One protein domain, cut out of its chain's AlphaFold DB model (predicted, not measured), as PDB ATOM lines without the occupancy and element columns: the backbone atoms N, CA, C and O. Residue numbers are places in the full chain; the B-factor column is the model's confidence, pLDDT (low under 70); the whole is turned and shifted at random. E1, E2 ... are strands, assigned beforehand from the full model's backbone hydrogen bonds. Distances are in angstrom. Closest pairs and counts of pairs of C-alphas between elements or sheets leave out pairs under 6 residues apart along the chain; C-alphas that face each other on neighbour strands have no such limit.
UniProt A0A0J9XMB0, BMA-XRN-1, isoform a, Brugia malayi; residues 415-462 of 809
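This is residues 415 to 462 of the 809 residues of the protein "BMA-XRN-1, isoform a" of Brugia malayi (UniProt A0A0J9XMB0). With little regular structure, the domain is a narrow two-stranded ribbon, E1 beside E4 and then E2 beside E3, bent between the two pairs. Residues 432 to 437 stick out at the E2 and E3 end, and residues 456 to 462 at the tail after E4. The 48 printed residues have four named strands, E1 to E4 in order, in two antiparallel sheets, and no named helix; the class is all strand, with only 19 residues in named elements. It is extended, radius of gyration of the C-alphas 16.1 A, spanning 50 by 25 by 13 A.

Find C-alpha 416 at (395.637, 235.384, 526.295); there E1, residues 416 to 421, begins its 16.8 A. Next come E2, residues 427 to 429, and E3, residues 440 to 443. E4, residues 445 to 450, runs 15.7 A to C-alpha 450 at (392.987, 235.691, 530.432).

E1 and E4 are antiparallel at 153 degrees; look for N 418 and O 448, 2.9 A apart. The hairpin E2 and E3 is antiparallel at 133 degrees, with N 429 and O 440 at 2.8 A. E3 runs on into E4 at 69 degrees.

The C-alphas farthest apart, of Gly 435 and Asn 460, are 51.7 A apart. The printed part has no cut, no link between strands is long, and no printed residue is under 70 in pLDDT.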
ATOM      1  N   PRO A 415     393.826 239.745 524.828       94.81
ATOM      2  CA  PRO A 415     394.077 238.856 525.958       94.81
ATOM      3  C   PRO A 415     394.746 237.543 525.516       94.81
ATOM      4  O   PRO A 415     394.708 237.170 524.343       94.81
ATOM      5  N   HIS A 416     395.270 236.790 526.482       95.69
ATOM      6  CA  HIS A 416     395.637 235.384 526.295       95.69
ATOM      7  C   HIS A 416     394.375 234.512 526.206       95.69
ATOM      8  O   HIS A 416     393.325 234.861 526.755       95.69
ATOM      9  N   LEU A 417     394.469 233.356 525.545       95.06
ATOM     10  CA  LEU A 417     393.360 232.406 525.397       95.06
ATOM     11  C   LEU A 417     393.725 231.059 526.029       95.06
ATOM     12  O   LEU A 417     394.688 230.418 525.607       95.06
ATOM     13  N   LEU A 418     392.944 230.620 527.017       95.44
ATOM     14  CA  LEU A 418     393.063 229.298 527.627       95.44
ATOM     15  C   LEU A 418     392.027 228.354 527.020       95.44
ATOM     16  O   LEU A 418     390.820 228.566 527.147       95.44
ATOM     17  N   PHE A 419     392.519 227.294 526.386       94.75
ATOM     18  CA  PHE A 419     391.704 226.227 525.818       94.75
ATOM     19  C   PHE A 419     391.691 225.040 526.780       94.75
ATOM     20  O   PHE A 419     392.745 224.507 527.125       94.75
ATOM     21  N   SER A 420     390.502 224.614 527.202       94.69
ATOM     22  CA  SER A 420     390.319 223.443 528.067       94.69
ATOM     23  C   SER A 420     389.274 222.496 527.487       94.69
ATOM     24  O   SER A 420     388.346 222.925 526.802       94.69
ATOM     25  N   TYR A 421     389.445 221.195 527.721       92.31
ATOM     26  CA  TYR A 421     388.445 220.203 527.342       92.31
ATOM     27  C   TYR A 421     387.271 220.257 528.323       92.31
ATOM     28  O   TYR A 421     387.470 220.123 529.530       92.31
ATOM     29  N   ASP A 422     386.060 220.424 527.797       89.69
ATOM     30  CA  ASP A 422     384.818 220.372 528.564       89.69
ATOM     31  C   ASP A 422     383.798 219.504 527.811       89.69
ATOM     32  O   ASP A 422     383.263 219.946 526.791       89.69
ATOM     33  N   PRO A 423     383.495 218.286 528.297       84.44
ATOM     34  CA  PRO A 423     382.534 217.395 527.647       84.44
ATOM     35  C   PRO A 423     381.099 217.944 527.657       84.44
ATOM     36  O   PRO A 423     380.253 217.443 526.918       84.44
ATOM     37  N   SER A 424     380.810 218.943 528.497       85.19
ATOM     38  CA  SER A 424     379.491 219.580 528.604       85.19
ATOM     39  C   SER A 424     379.306 220.697 527.578       85.19
ATOM     40  O   SER A 424     378.176 221.060 527.250       85.19
ATOM     41  N   SER A 425     380.410 221.251 527.073       79.38
ATOM     42  CA  SER A 425     380.402 222.214 525.981       79.38
ATOM     43  C   SER A 425     380.244 221.440 524.675       79.38
ATOM     44  O   SER A 425     381.080 220.614 524.341       79.38
ATOM     45  N   SER A 426     379.167 221.669 523.928       83.62
ATOM     46  CA  SER A 426     379.088 221.239 522.531       83.62
ATOM     47  C   SER A 426     378.564 222.396 521.702       83.62
ATOM     48  O   SER A 426     377.456 222.893 521.922       83.62
ATOM     49  N   HIS A 427     379.399 222.872 520.790       87.50
ATOM     50  CA  HIS A 427     379.055 223.925 519.850       87.50
ATOM     51  C   HIS A 427     379.717 223.656 518.501       87.50
ATOM     52  O   HIS A 427     380.751 222.990 518.415       87.50
ATOM     53  N   ILE A 428     379.129 224.221 517.450       90.50
ATOM     54  CA  ILE A 428     379.662 224.112 516.096       90.50
ATOM     55  C   ILE A 428     380.772 225.151 515.934       90.50
ATOM     56  O   ILE A 428     380.513 226.358 515.984       90.50
ATOM     57  N   LEU A 429     382.001 224.690 515.708       90.25
ATOM     58  CA  LEU A 429     383.119 225.544 515.329       90.25
ATOM     59  C   LEU A 429     383.199 225.615 513.804       90.25
ATOM     60  O   LEU A 429     383.520 224.633 513.131       90.25
ATOM     61  N   LYS A 430     382.917 226.804 513.270       92.31
ATOM     62  CA  LYS A 430     383.046 227.079 511.840       92.31
ATOM     63  C   LYS A 430     384.512 227.123 511.435       92.31
ATOM     64  O   LYS A 430     385.327 227.759 512.104       92.31
ATOM     65  N   SER A 431     384.822 226.493 510.315       92.31
ATOM     66  CA  SER A 431     386.153 226.522 509.735       92.31
ATOM     67  C   SER A 431     386.466 227.894 509.145       92.31
ATOM     68  O   SER A 431     385.666 228.480 508.414       92.31
ATOM     69  N   THR A 432     387.671 228.391 509.415       92.12
ATOM     70  CA  THR A 432     388.226 229.573 508.741       92.12
ATOM     71  C   THR A 432     388.680 229.264 507.313       92.12
ATOM     72  O   THR A 432     388.908 230.187 506.534       92.12
ATOM     73  N   PHE A 433     388.778 227.980 506.942       92.44
ATOM     74  CA  PHE A 433     389.158 227.538 505.602       92.44
ATOM     75  C   PHE A 433     388.314 226.332 505.142       92.44
ATOM     76  O   PHE A 433     388.822 225.208 505.039       92.44
ATOM     77  N   PRO A 434     387.012 226.544 504.853       86.69
ATOM     78  CA  PRO A 434     386.039 225.470 504.619       86.69
ATOM     79  C   PRO A 434     386.358 224.581 503.407       86.69
ATOM     80  O   PRO A 434     385.868 223.458 503.325       86.69
ATOM     81  N   GLY A 435     387.186 225.056 502.468       88.31
ATOM     82  CA  GLY A 435     387.609 224.281 501.298       88.31
ATOM     83  C   GLY A 435     388.577 223.131 501.608       88.31
ATOM     84  O   GLY A 435     388.659 222.195 500.820       88.31
ATOM     85  N   ILE A 436     389.295 223.184 502.737       93.56
ATOM     86  CA  ILE A 436     390.229 222.126 503.172       93.56
ATOM     87  C   ILE A 436     389.768 221.494 504.484       93.56
ATOM     88  O   ILE A 436     389.784 220.272 504.619       93.56
ATOM     89  N   PHE A 437     389.363 222.317 505.452       93.19
ATOM     90  CA  PHE A 437     388.969 221.855 506.777       93.19
ATOM     91  C   PHE A 437     387.456 222.015 506.945       93.19
ATOM     92  O   PHE A 437     386.979 223.146 506.869       93.19
ATOM     93  N   PRO A 438     386.692 220.929 507.161       91.94
ATOM     94  CA  PRO A 438     385.259 221.031 507.414       91.94
ATOM     95  C   PRO A 438     384.975 221.619 508.804       91.94
ATOM     96  O   PRO A 438     385.829 221.597 509.690       91.94
ATOM     97  N   ASP A 439     383.750 222.105 508.996       92.44
ATOM     98  CA  ASP A 439     383.265 222.560 510.301       92.44
ATOM     99  C   ASP A 439     383.282 221.419 511.329       92.44
ATOM    100  O   ASP A 439     382.885 220.284 511.035       92.44
ATOM    101  N   ILE A 440     383.680 221.734 512.563       90.25
ATOM    102  CA  ILE A 440     383.639 220.788 513.681       90.25
ATOM    103  C   ILE A 440     382.277 220.930 514.353       90.25
ATOM    104  O   ILE A 440     381.995 221.947 514.979       90.25
ATOM    105  N   GLN A 441     381.426 219.915 514.211       87.06
ATOM    106  CA  GLN A 441     380.044 219.964 514.703       87.06
ATOM    107  C   GLN A 441     379.954 219.889 516.236       87.06
ATOM    108  O   GLN A 441     379.227 220.669 516.837       87.06
ATOM    109  N   ASP A 442     380.732 218.995 516.856       85.75
ATOM    110  CA  ASP A 442     380.719 218.742 518.302       85.75
ATOM    111  C   ASP A 442     382.047 219.180 518.941       85.75
ATOM    112  O   ASP A 442     382.897 218.359 519.304       85.75
ATOM    113  N   CYS A 443     382.274 220.493 519.032       87.69
ATOM    114  CA  CYS A 443     383.481 221.036 519.652       87.69
ATOM    115  C   CYS A 443     383.360 221.042 521.187       87.69
ATOM    116  O   CYS A 443     382.667 221.882 521.759       87.69
ATOM    117  N   ALA A 444     384.088 220.135 521.846       90.94
ATOM    118  CA  ALA A 444     384.147 219.990 523.305       90.94
ATOM    119  C   ALA A 444     385.222 220.863 523.977       90.94
ATOM    120  O   ALA A 444     385.925 220.428 524.891       90.94
ATOM    121  N   VAL A 445     385.405 222.087 523.478       91.62
ATOM    122  CA  VAL A 445     386.425 223.018 523.975       91.62
ATOM    123  C   VAL A 445     385.756 224.193 524.675       91.62
ATOM    124  O   VAL A 445     384.800 224.783 524.172       91.62
ATOM    125  N   LYS A 446     386.275 224.564 525.838       91.31
ATOM    126  CA  LYS A 446     385.945 225.802 526.536       91.31
ATOM    127  C   LYS A 446     387.091 226.789 526.342       91.31
ATOM    128  O   LYS A 446     388.253 226.435 526.539       91.31
ATOM    129  N   ILE A 447     386.750 228.014 525.945       92.31
ATOM    130  CA  ILE A 447     387.709 229.100 525.720       92.31
ATOM    131  C   ILE A 447     387.512 230.150 526.810       92.31
ATOM    132  O   ILE A 447     386.440 230.748 526.914       92.31
ATOM    133  N   GLU A 448     388.555 230.392 527.593       94.12
ATOM    134  CA  GLU A 448     388.588 231.443 528.609       94.12
ATOM    135  C   GLU A 448     389.587 232.527 528.201       94.12
ATOM    136  O   GLU A 448     390.694 232.234 527.746       94.12
ATOM    137  N   LYS A 449     389.188 233.794 528.339       96.00
ATOM    138  CA  LYS A 449     390.068 234.938 528.079       96.00
ATOM    139  C   LYS A 449     390.796 235.296 529.367       96.00
ATOM    140  O   LYS A 449     390.148 235.594 530.366       96.00
ATOM    141  N   ILE A 450     392.122 235.293 529.321       95.62
ATOM    142  CA  ILE A 450     392.987 235.691 530.432       95.62
ATOM    143  C   ILE A 450     393.600 237.048 530.093       95.62
ATOM    144  O   ILE A 450     394.141 237.236 529.006       95.62
ATOM    145  N   GLU A 451     393.519 238.009 531.009       92.88
ATOM    146  CA  GLU A 451     394.041 239.358 530.783       92.88
ATOM    147  C   GLU A 451     395.538 239.359 530.438       92.88
ATOM    148  O   GLU A 451     396.317 238.574 530.980       92.88
ATOM    149  N   MET A 452     395.955 240.282 529.563       88.00
ATOM    150  CA  MET A 452     397.324 240.357 529.030       88.00
ATOM    151  C   MET A 452     398.400 240.370 530.131       88.00
ATOM    152  O   MET A 452     399.441 239.729 529.996       88.00
ATOM    153  N   ASN A 453     398.130 241.065 531.239       88.81
ATOM    154  CA  ASN A 453     399.084 241.268 532.329       88.81
ATOM    155  C   ASN A 453     398.964 240.241 533.470       88.81
ATOM    156  O   ASN A 453     399.687 240.371 534.456       88.81
ATOM    157  N   GLN A 454     398.117 239.210 533.346       88.44
ATOM    158  CA  GLN A 454     397.889 238.215 534.407       88.44
ATOM    159  C   GLN A 454     399.181 237.524 534.878       88.44
ATOM    160  O   GLN A 454     399.306 237.165 536.047       88.44
ATOM    161  N   PHE A 455     400.146 237.338 533.973       87.62
ATOM    162  CA  PHE A 455     401.420 236.666 534.251       87.62
ATOM    163  C   PHE A 455     402.552 237.622 534.650       87.62
ATOM    164  O   PHE A 455     403.691 237.186 534.808       87.62
ATOM    165  N   ARG A 456     402.276 238.920 534.839       86.31
ATOM    166  CA  ARG A 456     403.253 239.850 535.421       86.31
ATOM    167  C   ARG A 456     403.280 239.651 536.937       86.31
ATOM    168  O   ARG A 456     402.433 240.169 537.663       86.31
ATOM    169  N   ILE A 457     404.241 238.861 537.405       88.62
ATOM    170  CA  ILE A 457     404.376 238.497 538.817       88.62
ATOM    171  C   ILE A 457     405.154 239.599 539.560       88.62
ATOM    172  O   ILE A 457     406.228 239.995 539.110       88.62
ATOM    173  N   PRO A 458     404.660 240.098 540.710       87.69
ATOM    174  CA  PRO A 458     405.424 241.012 541.558       87.69
ATOM    175  C   PRO A 458     406.749 240.393 542.018       87.69
ATOM    176  O   PRO A 458     406.764 239.238 542.441       87.69
ATOM    177  N   ARG A 459     407.842 241.172 542.017       85.56
ATOM    178  CA  ARG A 459     409.205 240.684 542.331       85.56
ATOM    179  C   ARG A 459     409.295 239.907 543.651       85.56
ATOM    180  O   ARG A 459     409.954 238.885 543.717       85.56
ATOM    181  N   ASN A 460     408.561 240.330 544.682       86.81
ATOM    182  CA  ASN A 460     408.546 239.672 545.996       86.81
ATOM    183  C   ASN A 460     407.876 238.284 546.027       86.81
ATOM    184  O   ASN A 460     407.923 237.614 547.057       86.81
ATOM    185  N   ARG A 461     407.200 237.876 544.949       89.19
ATOM    186  CA  ARG A 461     406.569 236.556 544.805       89.19
ATOM    187  C   ARG A 461     407.328 235.640 543.850       89.19
ATOM    188  O   ARG A 461     406.958 234.474 543.738       89.19
ATOM    189  N   ILE A 462     408.335 236.160 543.150       89.81
ATOM    190  CA  ILE A 462     409.177 235.357 542.269       89.81
ATOM    191  C   ILE A 462     410.081 234.508 543.160       89.81
ATOM    192  O   ILE A 462     410.747 235.016 544.059       89.81
TER     193      ILE A 462